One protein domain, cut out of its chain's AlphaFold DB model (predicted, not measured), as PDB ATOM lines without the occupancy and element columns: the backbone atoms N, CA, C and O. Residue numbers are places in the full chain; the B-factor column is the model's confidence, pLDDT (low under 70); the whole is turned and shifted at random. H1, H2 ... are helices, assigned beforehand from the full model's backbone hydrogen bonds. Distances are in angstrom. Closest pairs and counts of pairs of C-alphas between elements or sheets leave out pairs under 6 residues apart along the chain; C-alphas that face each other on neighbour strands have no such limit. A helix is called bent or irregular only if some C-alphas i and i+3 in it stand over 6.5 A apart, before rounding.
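Overview. This is residues 15 to 79 of the 196 residues of the protein "Hypothetical protein" of Amorphochlora amoebiformis (UniProt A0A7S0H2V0). One long helix, H4, sticks out as a free arm from a small body. In that body H1 and H2 lie side by side as a helical hairpin, and the stretch after H2, with the short H3, leads to the arm. The printed part has 65 residues with four named helices, H1, H2, H3 and H4 along the chain, and no named strand; its class is all helix. The whole is loose, with a radius of gyration of the C-alphas of 14.0 A, and spans 41 by 27 by 21 A.

Along the chain. Find C-alpha 60 at (8.513, -17.138, -24.368); from there H4, residues 60 to 78, runs 27.1 A to C-alpha 78 at (-18.518, -18.300, -24.664). Just before it look for H3, residues 55 to 58, 5.5 A long. H2, residues 33 to 45, measures 19.4 A. H1, residues 15 to 28, begins at C-alpha 15, (5.703, -27.421, -0.484), and measures 20.0 A; it is irregular, but only just, with C-alphas 24 and 27 lying 6.6 A apart.

Arrangement. H4 touches no helix; it is apart from H1 and H2. H3 and H4 are close but not clearly touching, and their closest C-alphas, of Asp 56 and Ala 62, are 7.1 A apart. H2 and H3 are near each other, with 5 pairs of C-alphas within 10 A. H1 and H2 form a hairpin and touch, closest at the C-alphas of Leu 25 and Val 36, 6.5 A. They run opposite ways at a shallow tilt of 10 degrees. H1 and H3 are apart. In H4 every O i to N i+4 pair is within hydrogen-bond range, in H1 7 of 10 and in H2 6 of 9; H3 is too short for such a pair.

Size, cuts and confidence. Residues 60 to 79 stand free, and the body without them spans 29 by 22 by 14 A. The C-alphas of Arg 47 and Gly 79 are the two farthest apart, 41.4 A. The printed part has no cut; the links H1 to H2 and H3 to H4 are tight, and H2 to H3 is short. The mean pLDDT of the printed part is 89.8, and no printed residue is under 70.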
ATOM      1  N   LEU A  15       6.909 -26.773  -1.007       86.75
ATOM      2  CA  LEU A  15       5.703 -27.421  -0.484       86.75
ATOM      3  C   LEU A  15       4.449 -26.969  -1.230       86.75
ATOM      4  O   LEU A  15       3.582 -27.792  -1.527       86.75
ATOM      5  N   LYS A  16       4.362 -25.683  -1.588       88.25
ATOM      6  CA  LYS A  16       3.235 -25.127  -2.354       88.25
ATOM      7  C   LYS A  16       3.084 -25.773  -3.739       88.25
ATOM      8  O   LYS A  16       2.015 -26.332  -3.996       88.25
ATOM      9  N   PRO A  17       4.105 -25.764  -4.621       87.56
ATOM     10  CA  PRO A  17       3.993 -26.399  -5.931       87.56
ATOM     11  C   PRO A  17       3.824 -27.922  -5.842       87.56
ATOM     12  O   PRO A  17       3.068 -28.476  -6.634       87.56
ATOM     13  N   ILE A  18       4.429 -28.603  -4.859       88.75
ATOM     14  CA  ILE A  18       4.217 -30.049  -4.651       88.75
ATOM     15  C   ILE A  18       2.764 -30.345  -4.261       88.75
ATOM     16  O   ILE A  18       2.150 -31.267  -4.798       88.75
ATOM     17  N   THR A  19       2.190 -29.562  -3.343       91.69
ATOM     18  CA  THR A  19       0.791 -29.727  -2.919       91.69
ATOM     19  C   THR A  19      -0.166 -29.447  -4.075       91.69
ATOM     20  O   THR A  19      -1.119 -30.196  -4.282       91.69
ATOM     21  N   PHE A  20       0.116 -28.412  -4.871       90.88
ATOM     22  CA  PHE A  20      -0.635 -28.108  -6.088       90.88
ATOM     23  C   PHE A  20      -0.579 -29.266  -7.092       90.88
ATOM     24  O   PHE A  20      -1.624 -29.734  -7.543       90.88
ATOM     25  N   ALA A  21       0.621 -29.778  -7.388       89.75
ATOM     26  CA  ALA A  21       0.813 -30.891  -8.311       89.75
ATOM     27  C   ALA A  21       0.050 -32.144  -7.856       89.75
ATOM     28  O   ALA A  21      -0.686 -32.740  -8.638       89.75
ATOM     29  N   ARG A  22       0.132 -32.500  -6.570       89.12
ATOM     30  CA  ARG A  22      -0.609 -33.646  -6.014       89.12
ATOM     31  C   ARG A  22      -2.123 -33.484  -6.105       89.12
ATOM     32  O   ARG A  22      -2.816 -34.472  -6.305       89.12
ATOM     33  N   LYS A  23      -2.635 -32.263  -5.942       92.38
ATOM     34  CA  LYS A  23      -4.078 -32.002  -5.938       92.38
ATOM     35  C   LYS A  23      -4.681 -31.955  -7.343       92.38
ATOM     36  O   LYS A  23      -5.766 -32.484  -7.530       92.38
ATOM     37  N   TYR A  24      -4.001 -31.310  -8.292       92.00
ATOM     38  CA  TYR A  24      -4.570 -31.001  -9.610       92.00
ATOM     39  C   TYR A  24      -3.915 -31.765 -10.765       92.00
ATOM     40  O   TYR A  24      -4.536 -31.922 -11.803       92.00
ATOM     41  N   LEU A  25      -2.670 -32.238 -10.628       89.56
ATOM     42  CA  LEU A  25      -1.990 -32.966 -11.710       89.56
ATOM     43  C   LEU A  25      -2.138 -34.488 -11.598       89.56
ATOM     44  O   LEU A  25      -1.926 -35.189 -12.584       89.56
ATOM     45  N   ALA A  26      -2.526 -35.005 -10.427       87.06
ATOM     46  CA  ALA A  26      -2.672 -36.442 -10.195       87.06
ATOM     47  C   ALA A  26      -3.738 -37.093 -11.094       87.06
ATOM     48  O   ALA A  26      -3.545 -38.222 -11.538       87.06
ATOM     49  N   GLU A  27      -4.821 -36.380 -11.420       90.81
ATOM     50  CA  GLU A  27      -5.876 -36.880 -12.316       90.81
ATOM     51  C   GLU A  27      -5.383 -37.110 -13.755       90.81
ATOM     52  O   GLU A  27      -5.864 -38.004 -14.445       90.81
ATOM     53  N   PHE A  28      -4.355 -36.373 -14.185       89.25
ATOM     54  CA  PHE A  28      -3.780 -36.481 -15.528       89.25
ATOM     55  C   PHE A  28      -2.649 -37.510 -15.623       89.25
ATOM     56  O   PHE A  28      -2.133 -37.749 -16.715       89.25
ATOM     57  N   ALA A  29      -2.252 -38.139 -14.512       82.69
ATOM     58  CA  ALA A  29      -1.131 -39.075 -14.494       82.69
ATOM     59  C   ALA A  29      -1.380 -40.334 -15.343       82.69
ATOM     60  O   ALA A  29      -0.419 -40.909 -15.834       82.69
ATOM     61  N   GLY A  30      -2.637 -40.742 -15.568       88.44
ATOM     62  CA  GLY A  30      -2.959 -41.898 -16.416       88.44
ATOM     63  C   GLY A  30      -2.744 -41.646 -17.913       88.44
ATOM     64  O   GLY A  30      -2.152 -42.468 -18.605       88.44
ATOM     65  N   GLU A  31      -3.189 -40.494 -18.422       92.19
ATOM     66  CA  GLU A  31      -3.129 -40.170 -19.859       92.19
ATOM     67  C   GLU A  31      -1.875 -39.374 -20.246       92.19
ATOM     68  O   GLU A  31      -1.367 -39.483 -21.363       92.19
ATOM     69  N   ARG A  32      -1.367 -38.544 -19.328       91.69
ATOM     70  CA  ARG A  32      -0.302 -37.558 -19.568       91.69
ATOM     71  C   ARG A  32       0.862 -37.732 -18.592       91.69
ATOM     72  O   ARG A  32       1.521 -36.758 -18.237       91.69
ATOM     73  N   GLN A  33       1.150 -38.975 -18.193       91.38
ATOM     74  CA  GLN A  33       2.175 -39.301 -17.191       91.38
ATOM     75  C   GLN A  33       3.515 -38.601 -17.448       91.38
ATOM     76  O   GLN A  33       4.052 -37.947 -16.558       91.38
ATOM     77  N   ARG A  34       4.016 -38.669 -18.689       92.50
ATOM     78  CA  ARG A  34       5.302 -38.070 -19.080       92.50
ATOM     79  C   ARG A  34       5.351 -36.562 -18.843       92.50
ATOM     80  O   ARG A  34       6.381 -36.054 -18.418       92.50
ATOM     81  N   ASP A  35       4.252 -35.852 -19.081       91.00
ATOM     82  CA  ASP A  35       4.200 -34.404 -18.871       91.00
ATOM     83  C   ASP A  35       4.124 -34.063 -17.380       91.00
ATOM     84  O   ASP A  35       4.783 -33.130 -16.925       91.00
ATOM     85  N   VAL A  36       3.375 -34.853 -16.601       91.69
ATOM     86  CA  VAL A  36       3.285 -34.701 -15.140       91.69
ATOM     87  C   VAL A  36       4.641 -34.967 -14.481       91.69
ATOM     88  O   VAL A  36       5.085 -34.176 -13.648       91.69
ATOM     89  N   GLU A  37       5.336 -36.031 -14.884       90.94
ATOM     90  CA  GLU A  37       6.696 -36.343 -14.429       90.94
ATOM     91  C   GLU A  37       7.676 -35.235 -14.807       90.94
ATOM     92  O   GLU A  37       8.481 -34.809 -13.980       90.94
ATOM     93  N   ARG A  38       7.569 -34.708 -16.029       92.12
ATOM     94  CA  ARG A  38       8.411 -33.614 -16.513       92.12
ATOM     95  C   ARG A  38       8.218 -32.331 -15.703       92.12
ATOM     96  O   ARG A  38       9.203 -31.732 -15.278       92.12
ATOM     97  N   LEU A  39       6.970 -31.934 -15.447       90.38
ATOM     98  CA  LEU A  39       6.634 -30.760 -14.632       90.38
ATOM     99  C   LEU A  39       7.076 -30.931 -13.175       90.38
ATOM    100  O   LEU A  39       7.612 -30.004 -12.572       90.38
ATOM    101  N   THR A  40       6.891 -32.128 -12.620       88.88
ATOM    102  CA  THR A  40       7.291 -32.432 -11.240       88.88
ATOM    103  C   THR A  40       8.816 -32.494 -11.109       88.88
ATOM    104  O   THR A  40       9.369 -31.982 -10.139       88.88
ATOM    105  N   GLY A  41       9.514 -33.043 -12.107       89.44
ATOM    106  CA  GLY A  41      10.977 -33.085 -12.178       89.44
ATOM    107  C   GLY A  41      11.614 -31.699 -12.306       89.44
ATOM    108  O   GLY A  41      12.655 -31.449 -11.698       89.44
ATOM    109  N   ALA A  42      10.953 -30.758 -12.989       90.75
ATOM    110  CA  ALA A  42      11.406 -29.369 -13.071       90.75
ATOM    111  C   ALA A  42      11.494 -28.689 -11.690       90.75
ATOM    112  O   ALA A  42      12.343 -27.820 -11.488       90.75
ATOM    113  N   LEU A  43      10.699 -29.124 -10.703       88.31
ATOM    114  CA  LEU A  43      10.754 -28.586  -9.337       88.31
ATOM    115  C   LEU A  43      12.112 -28.814  -8.656       88.31
ATOM    116  O   LEU A  43      12.499 -28.010  -7.806       88.31
ATOM    117  N   LEU A  44      12.873 -29.842  -9.054       88.62
ATOM    118  CA  LEU A  44      14.241 -30.065  -8.560       88.62
ATOM    119  C   LEU A  44      15.185 -28.913  -8.937       88.62
ATOM    120  O   LEU A  44      16.141 -28.631  -8.216       88.62
ATOM    121  N   PHE A  45      14.883 -28.215 -10.032       89.44
ATOM    122  CA  PHE A  45      15.654 -27.094 -10.558       89.44
ATOM    123  C   PHE A  45      15.001 -25.737 -10.253       89.44
ATOM    124  O   PHE A  45      15.400 -24.732 -10.829       89.44
ATOM    125  N   ALA A  46      14.034 -25.664  -9.327       83.75
ATOM    126  CA  ALA A  46      13.266 -24.443  -9.029       83.75
ATOM    127  C   ALA A  46      14.120 -23.205  -8.693       83.75
ATOM    128  O   ALA A  46      13.652 -22.077  -8.836       83.75
ATOM    129  N   ARG A  47      15.364 -23.405  -8.237       83.88
ATOM    130  CA  ARG A  47      16.314 -22.323  -7.930       83.88
ATOM    131  C   ARG A  47      17.026 -21.763  -9.163       83.88
ATOM    132  O   ARG A  47      17.453 -20.617  -9.115       83.88
ATOM    133  N   ASP A  48      17.154 -22.551 -10.227       86.56
ATOM    134  CA  ASP A  48      17.792 -22.147 -11.483       86.56
ATOM    135  C   ASP A  48      17.159 -22.871 -12.681       86.56
ATOM    136  O   ASP A  48      17.711 -23.786 -13.295       86.56
ATOM    137  N   LEU A  49      15.926 -22.473 -12.975       84.06
ATOM    138  CA  LEU A  49      15.079 -23.146 -13.952       84.06
ATOM    139  C   LEU A  49      15.479 -22.813 -15.396       84.06
ATOM    140  O   LEU A  49      15.331 -23.648 -16.289       84.06
ATOM    141  N   LEU A  50      16.029 -21.615 -15.613       85.56
ATOM    142  CA  LEU A  50      16.446 -21.119 -16.928       85.56
ATOM    143  C   LEU A  50      17.701 -21.831 -17.449       85.56
ATOM    144  O   LEU A  50      17.821 -22.032 -18.658       85.56
ATOM    145  N   ASN A  51      18.591 -22.273 -16.555       88.81
ATOM    146  CA  ASN A  51      19.764 -23.076 -16.918       88.81
ATOM    147  C   ASN A  51      19.519 -24.592 -16.811       88.81
ATOM    148  O   ASN A  51      20.439 -25.388 -16.997       88.81
ATOM    149  N   SER A  52      18.286 -25.014 -16.526       90.44
ATOM    150  CA  SER A  52      17.936 -26.425 -16.367       90.44
ATOM    151  C   SER A  52      17.628 -27.125 -17.702       90.44
ATOM    152  O   SER A  52      17.330 -26.467 -18.708       90.44
ATOM    153  N   PRO A  53      17.576 -28.473 -17.720       91.19
ATOM    154  CA  PRO A  53      17.056 -29.238 -18.858       91.19
ATOM    155  C   PRO A  53      15.590 -28.926 -19.217       91.19
ATOM    156  O   PRO A  53      15.121 -29.347 -20.269       91.19
ATOM    157  N   TYR A  54      14.870 -28.200 -18.353       91.94
ATOM    158  CA  TYR A  54      13.453 -27.856 -18.486       91.94
ATOM    159  C   TYR A  54      13.212 -26.403 -18.925       91.94
ATOM    160  O   TYR A  54      12.085 -25.913 -18.848       91.94
ATOM    161  N   LYS A  55      14.254 -25.689 -19.370       89.75
ATOM    162  CA  LYS A  55      14.166 -24.271 -19.770       89.75
ATOM    163  C   LYS A  55      13.111 -23.984 -20.845       89.75
ATOM    164  O   LYS A  55      12.579 -22.881 -20.911       89.75
ATOM    165  N   ASP A  56      12.795 -24.965 -21.686       91.19
ATOM    166  CA  ASP A  56      11.789 -24.849 -22.742       91.19
ATOM    167  C   ASP A  56      10.366 -24.690 -22.185       91.19
ATOM    168  O   ASP A  56       9.577 -23.959 -22.784       91.19
ATOM    169  N   LEU A  57      10.070 -25.267 -21.009       88.06
ATOM    170  CA  LEU A  57       8.787 -25.094 -20.310       88.06
ATOM    171  C   LEU A  57       8.509 -23.627 -19.948       88.06
ATOM    172  O   LEU A  57       7.355 -23.240 -19.793       88.06
ATOM    173  N   TYR A  58       9.566 -22.823 -19.824       85.38
ATOM    174  CA  TYR A  58       9.511 -21.407 -19.457       85.38
ATOM    175  C   TYR A  58       9.910 -20.487 -20.611       85.38
ATOM    176  O   TYR A  58      10.099 -19.288 -20.409       85.38
ATOM    177  N   SER A  59      10.036 -21.028 -21.822       88.94
ATOM    178  CA  SER A  59      10.334 -20.223 -22.999       88.94
ATOM    179  C   SER A  59       9.187 -19.260 -23.321       88.94
ATOM    180  O   SER A  59       8.009 -19.574 -23.135       88.94
ATOM    181  N   ASP A  60       9.519 -18.097 -23.888       90.31
ATOM    182  CA  ASP A  60       8.513 -17.138 -24.368       90.31
ATOM    183  C   ASP A  60       7.557 -17.765 -25.393       90.31
ATOM    184  O   ASP A  60       6.391 -17.380 -25.490       90.31
ATOM    185  N   GLN A  61       8.046 -18.739 -26.162       91.50
ATOM    186  CA  GLN A  61       7.245 -19.469 -27.135       91.50
ATOM    187  C   GLN A  61       6.188 -20.347 -26.451       91.50
ATOM    188  O   GLN A  61       5.016 -20.266 -26.821       91.50
ATOM    189  N   ALA A  62       6.560 -21.095 -25.406       89.12
ATOM    190  CA  ALA A  62       5.611 -21.884 -24.619       89.12
ATOM    191  C   ALA A  62       4.511 -20.997 -24.005       89.12
ATOM    192  O   ALA A  62       3.325 -21.324 -24.080       89.12
ATOM    193  N   TRP A  63       4.869 -19.819 -23.484       90.50
ATOM    194  CA  TRP A  63       3.889 -18.863 -22.955       90.50
ATOM    195  C   TRP A  63       2.935 -18.302 -24.015       90.50
ATOM    196  O   TRP A  63       1.742 -18.130 -23.741       90.50
ATOM    197  N   LYS A  64       3.426 -18.027 -25.230       94.12
ATOM    198  CA  LYS A  64       2.578 -17.599 -26.355       94.12
ATOM    199  C   LYS A  64       1.583 -18.688 -26.754       94.12
ATOM    200  O   LYS A  64       0.418 -18.381 -27.004       94.12
ATOM    201  N   GLU A  65       2.016 -19.944 -26.772       93.38
ATOM    202  CA  GLU A  65       1.155 -21.088 -27.087       93.38
ATOM    203  C   GLU A  65       0.079 -21.306 -26.023       93.38
ATOM    204  O   GLU A  65      -1.096 -21.450 -26.363       93.38
ATOM    205  N   VAL A  66       0.441 -21.250 -24.735       94.06
ATOM    206  CA  VAL A  66      -0.526 -21.334 -23.627       94.06
ATOM    207  C   VAL A  66      -1.578 -20.233 -23.739       94.06
ATOM    208  O   VAL A  66      -2.771 -20.525 -23.652       94.06
ATOM    209  N   ARG A  67      -1.160 -18.986 -23.992       93.31
ATOM    210  CA  ARG A  67      -2.085 -17.860 -24.183       93.31
ATOM    211  C   ARG A  67      -3.038 -18.111 -25.349       93.31
ATOM    212  O   ARG A  67      -4.246 -18.004 -25.171       93.31
ATOM    213  N   SER A  68      -2.505 -18.491 -26.509       91.44
ATOM    214  CA  SER A  68      -3.315 -18.748 -27.703       91.44
ATOM    215  C   SER A  68      -4.323 -19.880 -27.484       91.44
ATOM    216  O   SER A  68      -5.487 -19.763 -27.869       91.44
ATOM    217  N   ASN A  69      -3.912 -20.954 -26.806       92.75
ATOM    218  CA  ASN A  69      -4.799 -22.064 -26.470       92.75
ATOM    219  C   ASN A  69      -5.897 -21.639 -25.491       92.75
ATOM    220  O   ASN A  69      -7.059 -22.003 -25.684       92.75
ATOM    221  N   PHE A  70      -5.548 -20.855 -24.470       94.56
ATOM    222  CA  PHE A  70      -6.507 -20.348 -23.496       94.56
ATOM    223  C   PHE A  70      -7.537 -19.421 -24.148       94.56
ATOM    224  O   PHE A  70      -8.735 -19.635 -23.974       94.56
ATOM    225  N   GLU A  71      -7.095 -18.460 -24.963       91.94
ATOM    226  CA  GLU A  71      -7.972 -17.574 -25.739       91.94
ATOM    227  C   GLU A  71      -8.908 -18.374 -26.651       91.94
ATOM    228  O   GLU A  71     -10.117 -18.147 -26.664       91.94
ATOM    229  N   ALA A  72      -8.384 -19.376 -27.363       88.44
ATOM    230  CA  ALA A  72      -9.191 -20.209 -28.246       88.44
ATOM    231  C   ALA A  72     -10.260 -21.013 -27.487       88.44
ATOM    232  O   ALA A  72     -11.393 -21.130 -27.957       88.44
ATOM    233  N   VAL A  73      -9.918 -21.584 -26.326       91.94
ATOM    234  CA  VAL A  73     -10.877 -22.314 -25.480       91.94
ATOM    235  C   VAL A  73     -11.910 -21.362 -24.885       91.94
ATOM    236  O   VAL A  73     -13.097 -21.675 -24.927       91.94
ATOM    237  N   PHE A  74     -11.481 -20.199 -24.398       92.31
ATOM    238  CA  PHE A  74     -12.358 -19.174 -23.839       92.31
ATOM    239  C   PHE A  74     -13.373 -18.671 -24.868       92.31
ATOM    240  O   PHE A  74     -14.573 -18.654 -24.594       92.31
ATOM    241  N   CYS A  75     -12.914 -18.329 -26.076       89.88
ATOM    242  CA  CYS A  75     -13.808 -17.899 -27.144       89.88
ATOM    243  C   CYS A  75     -14.812 -18.998 -27.500       89.88
ATOM    244  O   CYS A  75     -16.002 -18.722 -27.602       89.88
ATOM    245  N   ARG A  76     -14.369 -20.259 -27.611       87.12
ATOM    246  CA  ARG A  76     -15.278 -21.384 -27.885       87.12
ATOM    247  C   ARG A  76     -16.316 -21.590 -26.785       87.12
ATOM    248  O   ARG A  76     -17.479 -21.802 -27.113       87.12
ATOM    249  N   SER A  77     -15.927 -21.529 -25.511       91.50
ATOM    250  CA  SER A  77     -16.858 -21.766 -24.399       91.50
ATOM    251  C   SER A  77     -17.907 -20.662 -24.248       91.50
ATOM    252  O   SER A  77     -19.006 -20.939 -23.776       91.50
ATOM    253  N   HIS A  78     -17.602 -19.444 -24.701       89.75
ATOM    254  CA  HIS A  78     -18.518 -18.300 -24.664       89.75
ATOM    255  C   HIS A  78     -19.210 -18.026 -26.007       89.75
ATOM    256  O   HIS A  78     -20.000 -17.091 -26.114       89.75
ATOM    257  N   GLY A  79     -18.920 -18.815 -27.048       84.38
ATOM    258  CA  GLY A  79     -19.456 -18.595 -28.394       84.38
ATOM    259  C   GLY A  79     -18.905 -17.345 -29.092       84.38
ATOM    260  O   GLY A  79     -19.521 -16.849 -30.034       84.38
TER     261      GLY A  79